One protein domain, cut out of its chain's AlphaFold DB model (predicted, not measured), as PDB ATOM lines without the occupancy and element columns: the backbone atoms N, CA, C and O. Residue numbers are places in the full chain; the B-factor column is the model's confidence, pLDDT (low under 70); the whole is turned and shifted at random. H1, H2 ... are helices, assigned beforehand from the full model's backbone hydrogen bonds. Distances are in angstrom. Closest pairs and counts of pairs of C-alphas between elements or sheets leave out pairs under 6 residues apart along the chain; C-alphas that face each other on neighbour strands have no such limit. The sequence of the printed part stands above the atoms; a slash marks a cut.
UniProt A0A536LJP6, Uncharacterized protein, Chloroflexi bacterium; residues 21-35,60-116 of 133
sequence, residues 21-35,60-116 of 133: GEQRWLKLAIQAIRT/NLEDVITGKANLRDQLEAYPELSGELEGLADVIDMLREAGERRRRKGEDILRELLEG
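This is residues 21 to 35 and 60 to 116 of the 133 residues of an uncharacterized protein of Chloroflexi bacterium (UniProt A0A536LJP6). One long helix, H4, makes the length; H1 packs on it by residues 21 to 26 and slants away, small H2 and H3 form a hook at H4's first end, and residues 96 to 116 stick out. The printed part has 72 residues with four named helices, H1 to H4 in order, and no named strand: all helix. It is extended, radius of gyration of the C-alphas 18.2 A, spanning 60 by 27 by 21 A.

H1, residues 21 to 35, begins at C-alpha 21 (98.854, 121.982, 139.253) and is 21.1 A long. H2 is residues 61 to 65, 6.3 A; H3 is residues 71 to 77, 9.9 A. H4, residues 79 to 115, 55.0 A, ends at C-alpha 115 (79.109, 118.676, 180.740).

H1 touches H4 residues 83 to 91 at a steep tilt of 46 degrees, the same way; the closest C-alphas, Glu 22 and Gly 87, are 4.3 A apart. H3 and H4 are close but not clearly touching, closest C-alphas Leu 75 and Ser 82, 6.0 A. H2 and H4 are apart. Every O i to N i+4 pair is within hydrogen-bond range in H1, H2 and H3, and 32 of 33 in H4.

Residues 36 to 59 are not printed, a 22.6 A gap between C-alphas 35 and 60. The links H2 to H3 and H3 to H4 are tight. Confidence is under 70 at residues 35, 60 to 65, 67 to 83 and 116.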
ATOM      1  N   GLY A  21      98.019 121.357 138.223       75.38
ATOM      2  CA  GLY A  21      98.854 121.982 139.253       75.38
ATOM      3  C   GLY A  21      98.355 121.619 140.650       75.38
ATOM      4  O   GLY A  21      99.085 121.013 141.433       75.38
ATOM      5  N   GLU A  22      97.075 121.870 140.905       73.50
ATOM      6  CA  GLU A  22      96.396 121.550 142.166       73.50
ATOM      7  C   GLU A  22      96.461 120.055 142.517       73.50
ATOM      8  O   GLU A  22      96.763 119.698 143.653       73.50
ATOM      9  N   GLN A  23      96.257 119.152 141.549       83.38
ATOM     10  CA  GLN A  23      96.358 117.705 141.791       83.38
ATOM     11  C   GLN A  23      97.776 117.275 142.200       83.38
ATOM     12  O   GLN A  23      97.940 116.402 143.059       83.38
ATOM     13  N   ARG A  24      98.812 117.880 141.599       81.88
ATOM     14  CA  ARG A  24     100.215 117.623 141.961       81.88
ATOM     15  C   ARG A  24     100.501 118.099 143.382       81.88
ATOM     16  O   ARG A  24     101.083 117.341 144.159       81.88
ATOM     17  N   TRP A  25     100.025 119.286 143.748       81.88
ATOM     18  CA  TRP A  25     100.169 119.814 145.103       81.88
ATOM     19  C   TRP A  25      99.392 119.021 146.143       81.88
ATOM     20  O   TRP A  25      99.947 118.699 147.191       81.88
ATOM     21  N   LEU A  26      98.160 118.613 145.840       82.69
ATOM     22  CA  LEU A  26      97.371 117.752 146.716       82.69
ATOM     23  C   LEU A  26      98.093 116.425 146.982       82.69
ATOM     24  O   LEU A  26      98.177 115.981 148.127       82.69
ATOM     25  N   LYS A  27      98.668 115.810 145.941       85.44
ATOM     26  CA  LYS A  27      99.465 114.587 146.084       85.44
ATOM     27  C   LYS A  27     100.678 114.808 146.994       85.44
ATOM     28  O   LYS A  27     100.905 113.994 147.887       85.44
ATOM     29  N   LEU A  28     101.427 115.893 146.789       78.69
ATOM     30  CA  LEU A  28     102.594 116.234 147.609       78.69
ATOM     31  C   LEU A  28     102.213 116.528 149.063       78.69
ATOM     32  O   LEU A  28     102.886 116.052 149.972       78.69
ATOM     33  N   ALA A  29     101.116 117.243 149.297       75.25
ATOM     34  CA  ALA A  29     100.625 117.544 150.635       75.25
ATOM     35  C   ALA A  29     100.197 116.274 151.384       75.25
ATOM     36  O   ALA A  29     100.589 116.066 152.532       75.25
ATOM     37  N   ILE A  30      99.453 115.377 150.722       81.44
ATOM     38  CA  ILE A  30      99.087 114.070 151.287       81.44
ATOM     39  C   ILE A  30     100.344 113.249 151.585       81.44
ATOM     40  O   ILE A  30     100.429 112.624 152.641       81.44
ATOM     41  N   GLN A  31     101.322 113.246 150.675       80.69
ATOM     42  CA  GLN A  31     102.591 112.559 150.889       80.69
ATOM     43  C   GLN A  31     103.318 113.121 152.114       80.69
ATOM     44  O   GLN A  31     103.670 112.335 152.984       80.69
ATOM     45  N   ALA A  32     103.445 114.446 152.235       72.44
ATOM     46  CA  ALA A  32     104.072 115.112 153.374       72.44
ATOM     47  C   ALA A  32     103.403 114.729 154.705       72.44
ATOM     48  O   ALA A  32     104.098 114.312 155.630       72.44
ATOM     49  N   ILE A  33     102.065 114.775 154.767       71.94
ATOM     50  CA  ILE A  33     101.281 114.378 155.952       71.94
ATOM     51  C   ILE A  33     101.525 112.906 156.318       71.94
ATOM     52  O   ILE A  33     101.644 112.563 157.493       71.94
ATOM     53  N   ARG A  34     101.612 112.016 155.322       71.31
ATOM     54  CA  ARG A  34     101.877 110.587 155.559       71.31
ATOM     55  C   ARG A  34     103.320 110.323 155.980       71.31
ATOM     56  O   ARG A  34     103.557 109.378 156.718       71.31
ATOM     57  N   THR A  35     104.269 111.138 155.527       62.94
ATOM     58  CA  THR A  35     105.695 110.997 155.864       62.94
ATOM     59  C   THR A  35     106.098 111.703 157.158       62.94
ATOM     60  O   THR A  35     107.179 111.434 157.671       62.94
ATOM     61  N   ASN A  60     115.180 129.997 144.909       64.25
ATOM     62  CA  ASN A  60     114.873 129.224 146.097       64.25
ATOM     63  C   ASN A  60     113.785 129.968 146.901       64.25
ATOM     64  O   ASN A  60     113.830 131.193 147.014       64.25
ATOM     65  N   LEU A  61     112.829 129.234 147.479       58.94
ATOM     66  CA  LEU A  61     111.796 129.768 148.373       58.94
ATOM     67  C   LEU A  61     112.386 130.649 149.495       58.94
ATOM     68  O   LEU A  61     111.839 131.703 149.809       58.94
ATOM     69  N   GLU A  62     113.544 130.272 150.033       69.19
ATOM     70  CA  GLU A  62     114.299 131.037 151.030       69.19
ATOM     71  C   GLU A  62     114.747 132.411 150.497       69.19
ATOM     72  O   GLU A  62     114.710 133.417 151.207       69.19
ATOM     73  N   ASP A  63     115.135 132.492 149.222       69.12
ATOM     74  CA  ASP A  63     115.569 133.743 148.584       69.12
ATOM     75  C   ASP A  63     114.386 134.685 148.324       69.12
ATOM     76  O   ASP A  63     114.542 135.905 148.374       69.12
ATOM     77  N   VAL A  64     113.191 134.133 148.104       66.50
ATOM     78  CA  VAL A  64     111.944 134.903 147.991       66.50
ATOM     79  C   VAL A  64     111.535 135.453 149.356       66.50
ATOM     80  O   VAL A  64     111.266 136.645 149.481       66.50
ATOM     81  N   ILE A  65     111.529 134.606 150.390       66.00
ATOM     82  CA  ILE A  65     111.154 135.000 151.758       66.00
ATOM     83  C   ILE A  65     112.101 136.085 152.286       66.00
ATOM     84  O   ILE A  65     111.669 137.029 152.945       66.00
ATOM     85  N   THR A  66     113.391 135.985 151.958       74.00
ATOM     86  CA  THR A  66     114.410 136.966 152.360       74.00
ATOM     87  C   THR A  66     114.499 138.189 151.439       74.00
ATOM     88  O   THR A  66     115.326 139.069 151.680       74.00
ATOM     89  N   GLY A  67     113.659 138.278 150.398       64.44
ATOM     90  CA  GLY A  67     113.588 139.421 149.481       64.44
ATOM     91  C   GLY A  67     114.770 139.553 148.513       64.44
ATOM     92  O   GLY A  67     114.917 140.584 147.860       64.44
ATOM     93  N   LYS A  68     115.620 138.526 148.408       68.38
ATOM     94  CA  LYS A  68     116.753 138.464 147.469       68.38
ATOM     95  C   LYS A  68     116.317 138.131 146.045       68.38
ATOM     96  O   LYS A  68     117.055 138.405 145.102       68.38
ATOM     97  N   ALA A  69     115.132 137.547 145.896       66.44
ATOM     98  CA  ALA A  69     114.498 137.288 144.617       66.44
ATOM     99  C   ALA A  69     113.095 137.900 144.585       66.44
ATOM    100  O   ALA A  69     112.308 137.741 145.518       66.44
ATOM    101  N   ASN A  70     112.776 138.579 143.483       67.88
ATOM    102  CA  ASN A  70     111.444 139.109 143.242       67.88
ATOM    103  C   ASN A  70     110.604 138.062 142.505       67.88
ATOM    104  O   ASN A  70     110.890 137.709 141.359       67.88
ATOM    105  N   LEU A  71     109.556 137.571 143.167       66.19
ATOM    106  CA  LEU A  71     108.674 136.549 142.609       66.19
ATOM    107  C   LEU A  71     107.909 137.054 141.373       66.19
ATOM    108  O   LEU A  71     107.589 136.263 140.493       66.19
ATOM    109  N   ARG A  72     107.651 138.369 141.276       68.50
ATOM    110  CA  ARG A  72     106.939 138.962 140.130       68.50
ATOM    111  C   ARG A  72     107.695 138.777 138.821       68.50
ATOM    112  O   ARG A  72     107.109 138.305 137.855       68.50
ATOM    113  N   ASP A  73     108.995 139.050 138.824       66.69
ATOM    114  CA  ASP A  73     109.830 138.956 137.621       66.69
ATOM    115  C   ASP A  73     109.956 137.493 137.144       66.69
ATOM    116  O   ASP A  73     110.100 137.223 135.953       66.69
ATOM    117  N   GLN A  74     109.852 136.521 138.063       63.62
ATOM    118  CA  GLN A  74     109.835 135.092 137.723       63.62
ATOM    119  C   GLN A  74     108.477 134.609 137.209       63.62
ATOM    120  O   GLN A  74     108.441 133.746 136.335       63.62
ATOM    121  N   LEU A  75     107.374 135.171 137.706       63.09
ATOM    122  CA  LEU A  75     106.025 134.856 137.227       63.09
ATOM    123  C   LEU A  75     105.753 135.429 135.835       63.09
ATOM    124  O   LEU A  75     105.067 134.792 135.041       63.09
ATOM    125  N   GLU A  76     106.334 136.587 135.512       64.69
ATOM    126  CA  GLU A  76     106.326 137.125 134.146       64.69
ATOM    127  C   GLU A  76     107.148 136.254 133.182       64.69
ATOM    128  O   GLU A  76     106.757 136.067 132.031       64.69
ATOM    129  N   ALA A  77     108.266 135.691 133.652       65.94
ATOM    130  CA  ALA A  77     109.121 134.813 132.852       65.94
ATOM    131  C   ALA A  77     108.551 133.393 132.664       65.94
ATOM    132  O   ALA A  77     108.901 132.729 131.688       65.94
ATOM    133  N   TYR A  78     107.689 132.932 133.576       63.34
ATOM    134  CA  TYR A  78     107.097 131.592 133.570       63.34
ATOM    135  C   TYR A  78     105.606 131.658 133.931       63.34
ATOM    136  O   TYR A  78     105.236 131.449 135.089       63.34
ATOM    137  N   PRO A  79     104.723 131.933 132.957       63.97
ATOM    138  CA  PRO A  79     103.293 132.067 133.212       63.97
ATOM    139  C   PRO A  79     102.659 130.772 133.738       63.97
ATOM    140  O   PRO A  79     101.696 130.848 134.499       63.97
ATOM    141  N   GLU A  80     103.203 129.587 133.430       64.25
ATOM    142  CA  GLU A  80     102.691 128.326 133.992       64.25
ATOM    143  C   GLU A  80     102.897 128.222 135.512       64.25
ATOM    144  O   GLU A  80     102.113 127.563 136.198       64.25
ATOM    145  N   LEU A  81     103.902 128.920 136.056       68.12
ATOM    146  CA  LEU A  81     104.204 128.949 137.488       68.12
ATOM    147  C   LEU A  81     103.090 129.637 138.287       68.12
ATOM    148  O   LEU A  81     102.829 129.270 139.428       68.12
ATOM    149  N   SER A  82     102.400 130.607 137.680       68.69
ATOM    150  CA  SER A  82     101.300 131.322 138.335       68.69
ATOM    151  C   SER A  82     100.131 130.397 138.682       68.69
ATOM    152  O   SER A  82      99.671 130.409 139.821       68.69
ATOM    153  N   GLY A  83      99.736 129.516 137.755       66.25
ATOM    154  CA  GLY A  83      98.687 128.523 137.998       66.25
ATOM    155  C   GLY A  83      99.113 127.432 138.984       66.25
ATOM    156  O   GLY A  83      98.291 126.906 139.730       66.25
ATOM    157  N   GLU A  84     100.405 127.098 139.043       72.50
ATOM    158  CA  GLU A  84     100.920 126.178 140.063       72.50
ATOM    159  C   GLU A  84     100.941 126.808 141.465       72.50
ATOM    160  O   GLU A  84     100.700 126.097 142.440       72.50
ATOM    161  N   LEU A  85     101.188 128.117 141.583       75.94
ATOM    162  CA  LEU A  85     101.127 128.842 142.857       75.94
ATOM    163  C   LEU A  85      99.692 129.081 143.335       75.94
ATOM    164  O   LEU A  85      99.431 128.966 144.531       75.94
ATOM    165  N   GLU A  86      98.766 129.377 142.424       75.31
ATOM    166  CA  GLU A  86      97.334 129.463 142.735       75.31
ATOM    167  C   GLU A  86      96.832 128.121 143.279       75.31
ATOM    168  O   GLU A  86      96.290 128.056 144.381       75.31
ATOM    169  N   GLY A  87      97.184 127.021 142.607       76.81
ATOM    170  CA  GLY A  87      96.816 125.692 143.078       76.81
ATOM    171  C   GLY A  87      97.425 125.290 144.424       76.81
ATOM    172  O   GLY A  87      96.852 124.473 145.144       76.81
ATOM    173  N   LEU A  88      98.578 125.857 144.795       79.12
ATOM    174  CA  LEU A  88      99.148 125.682 146.131       79.12
ATOM    175  C   LEU A  88      98.311 126.416 147.189       79.12
ATOM    176  O   LEU A  88      98.073 125.859 148.263       79.12
ATOM    177  N   ALA A  89      97.873 127.643 146.900       77.25
ATOM    178  CA  ALA A  89      97.064 128.440 147.819       77.25
ATOM    179  C   ALA A  89      95.726 127.749 148.130       77.25
ATOM    180  O   ALA A  89      95.385 127.581 149.302       77.25
ATOM    181  N   ASP A  90      95.047 127.228 147.106       77.06
ATOM    182  CA  ASP A  90      93.767 126.528 147.262       77.06
ATOM    183  C   ASP A  90      93.890 125.261 148.121       77.06
ATOM    184  O   ASP A  90      93.046 124.967 148.976       77.06
ATOM    185  N   VAL A  91      94.982 124.507 147.950       78.56
ATOM    186  CA  VAL A  91      95.263 123.325 148.778       78.56
ATOM    187  C   VAL A  91      95.555 123.726 150.228       78.56
ATOM    188  O   VAL A  91      95.086 123.053 151.150       78.56
ATOM    189  N   ILE A  92      96.293 124.817 150.455       79.44
ATOM    190  CA  ILE A  92      96.571 125.332 151.804       79.44
ATOM    191  C   ILE A  92      95.271 125.726 152.511       79.44
ATOM    192  O   ILE A  92      95.075 125.343 153.669       79.44
ATOM    193  N   ASP A  93      94.373 126.432 151.829       83.62
ATOM    194  CA  ASP A  93      93.093 126.840 152.405       83.62
ATOM    195  C   ASP A  93      92.200 125.628 152.693       83.62
ATOM    196  O   ASP A  93      91.662 125.502 153.798       83.62
ATOM    197  N   MET A  94      92.150 124.650 151.784       81.94
ATOM    198  CA  MET A  94      91.423 123.399 152.010       81.94
ATOM    199  C   MET A  94      91.919 122.647 153.256       81.94
ATOM    200  O   MET A  94      91.115 122.137 154.047       81.94
ATOM    201  N   LEU A  95      93.240 122.573 153.448       80.06
ATOM    202  CA  LEU A  95      93.851 121.940 154.619       80.06
ATOM    203  C   LEU A  95      93.589 122.738 155.901       80.06
ATOM    204  O   LEU A  95      93.297 122.138 156.940       80.06
ATOM    205  N   ARG A  96      93.645 124.073 155.836       84.31
ATOM    206  CA  ARG A  96      93.347 124.956 156.972       84.31
ATOM    207  C   ARG A  96      91.911 124.769 157.446       84.31
ATOM    208  O   ARG A  96      91.700 124.497 158.628       84.31
ATOM    209  N   GLU A  97      90.944 124.812 156.535       88.19
ATOM    210  CA  GLU A  97      89.540 124.581 156.870       88.19
ATOM    211  C   GLU A  97      89.305 123.185 157.463       88.19
ATOM    212  O   GLU A  97      88.540 123.016 158.416       88.19
ATOM    213  N   ALA A  98      89.947 122.154 156.903       77.19
ATOM    214  CA  ALA A  98      89.844 120.799 157.433       77.19
ATOM    215  C   ALA A  98      90.405 120.709 158.863       77.19
ATOM    216  O   ALA A  98      89.791 120.074 159.726       77.19
ATOM    217  N   GLY A  99      91.524 121.387 159.132       84.62
ATOM    218  CA  GLY A  99      92.108 121.506 160.466       84.62
ATOM    219  C   GLY A  99      91.209 122.257 161.452       84.62
ATOM    220  O   GLY A  99      91.029 121.813 162.585       84.62
ATOM    221  N   GLU A 100      90.591 123.360 161.032       90.19
ATOM    222  CA  GLU A 100      89.635 124.121 161.846       90.19
ATOM    223  C   GLU A 100      88.385 123.310 162.187       90.19
ATOM    224  O   GLU A 100      88.009 123.237 163.356       90.19
ATOM    225  N   ARG A 101      87.794 122.621 161.202       86.56
ATOM    226  CA  ARG A 101      86.661 121.711 161.431       86.56
ATOM    227  C   ARG A 101      87.021 120.605 162.420       86.56
ATOM    228  O   ARG A 101      86.220 120.285 163.296       86.56
ATOM    229  N   ARG A 102      88.228 120.038 162.313       84.31
ATOM    230  CA  ARG A 102      88.715 119.011 163.243       84.31
ATOM    231  C   ARG A 102      88.897 119.554 164.660       84.31
ATOM    232  O   ARG A 102      88.507 118.868 165.599       84.31
ATOM    233  N   ARG A 103      89.458 120.760 164.818       89.31
ATOM    234  CA  ARG A 103      89.610 121.417 166.129       89.31
ATOM    235  C   ARG A 103      88.262 121.699 166.776       89.31
ATOM    236  O   ARG A 103      88.054 121.249 167.893       89.31
ATOM    237  N   ARG A 104      87.330 122.323 166.046       89.81
ATOM    238  CA  ARG A 104      85.973 122.598 166.543       89.81
ATOM    239  C   ARG A 104      85.264 121.316 166.984       89.81
ATOM    240  O   ARG A 104      84.766 121.253 168.094       89.81
ATOM    241  N   LYS A 105      85.319 120.254 166.169       88.25
ATOM    242  CA  LYS A 105      84.762 118.949 166.551       88.25
ATOM    243  C   LYS A 105      85.417 118.378 167.817       88.25
ATOM    244  O   LYS A 105      84.739 117.756 168.622       88.25
ATOM    245  N   GLY A 106      86.728 118.559 167.985       87.38
ATOM    246  CA  GLY A 106      87.433 118.169 169.207       87.38
ATOM    247  C   GLY A 106      86.980 118.970 170.430       87.38
ATOM    248  O   GLY A 106      86.776 118.386 171.486       87.38
ATOM    249  N   GLU A 107      86.780 120.280 170.282       90.19
ATOM    250  CA  GLU A 107      86.248 121.155 171.334       90.19
ATOM    251  C   GLU A 107      84.814 120.781 171.724       90.19
ATOM    252  O   GLU A 107      84.508 120.751 172.913       90.19
ATOM    253  N   ASP A 108      83.962 120.447 170.753       88.44
ATOM    254  CA  ASP A 108      82.584 120.010 170.998       88.44
ATOM    255  C   ASP A 108      82.556 118.680 171.774       88.44
ATOM    256  O   ASP A 108      81.871 118.575 172.786       88.44
ATOM    257  N   ILE A 109      83.383 117.702 171.380       86.06
ATOM    258  CA  ILE A 109      83.528 116.426 172.109       86.06
ATOM    259  C   ILE A 109      84.027 116.662 173.540       86.06
ATOM    260  O   ILE A 109      83.517 116.063 174.481       86.06
ATOM    261  N   LEU A 110      85.036 117.521 173.722       84.25
ATOM    262  CA  LEU A 110      85.560 117.836 175.054       84.25
ATOM    263  C   LEU A 110      84.509 118.530 175.925       84.25
ATOM    264  O   LEU A 110      84.431 118.241 177.115       84.25
ATOM    265  N   ARG A 111      83.694 119.414 175.342       86.56
ATOM    266  CA  ARG A 111      82.591 120.076 176.042       86.56
ATOM    267  C   ARG A 111      81.526 119.077 176.481       86.56
ATOM    268  O   ARG A 111      81.162 119.087 177.646       86.56
ATOM    269  N   GLU A 112      81.090 118.187 175.592       84.00
ATOM    270  CA  GLU A 112      80.116 117.134 175.919       84.00
ATOM    271  C   GLU A 112      80.619 116.202 177.033       84.00
ATOM    272  O   GLU A 112      79.852 115.816 177.911       84.00
ATOM    273  N   LEU A 113      81.914 115.866 177.035       81.44
ATOM    274  CA  LEU A 113      82.520 115.047 178.089       81.44
ATOM    275  C   LEU A 113      82.588 115.773 179.442       81.44
ATOM    276  O   LEU A 113      82.387 115.136 180.470       81.44
ATOM    277  N   LEU A 114      82.850 117.084 179.446       76.75
ATOM    278  CA  LEU A 114      82.903 117.901 180.665       76.75
ATOM    279  C   LEU A 114      81.507 118.238 181.216       76.75
ATOM    280  O   LEU A 114      81.340 118.331 182.425       76.75
ATOM    281  N   GLU A 115      80.508 118.422 180.351       71.88
ATOM    282  CA  GLU A 115      79.109 118.676 180.740       71.88
ATOM    283  C   GLU A 115      78.364 117.383 181.128       71.88
ATOM    284  O   GLU A 115      77.365 117.438 181.838       71.88
ATOM    285  N   GLY A 116      78.855 116.213 180.702       60.19
ATOM    286  CA  GLY A 116      78.357 114.898 181.122       60.19
ATOM    287  C   GLY A 116      78.848 114.436 182.502       60.19
ATOM    288  O   GLY A 116      78.298 113.477 183.044       60.19
TER     289      GLY A 116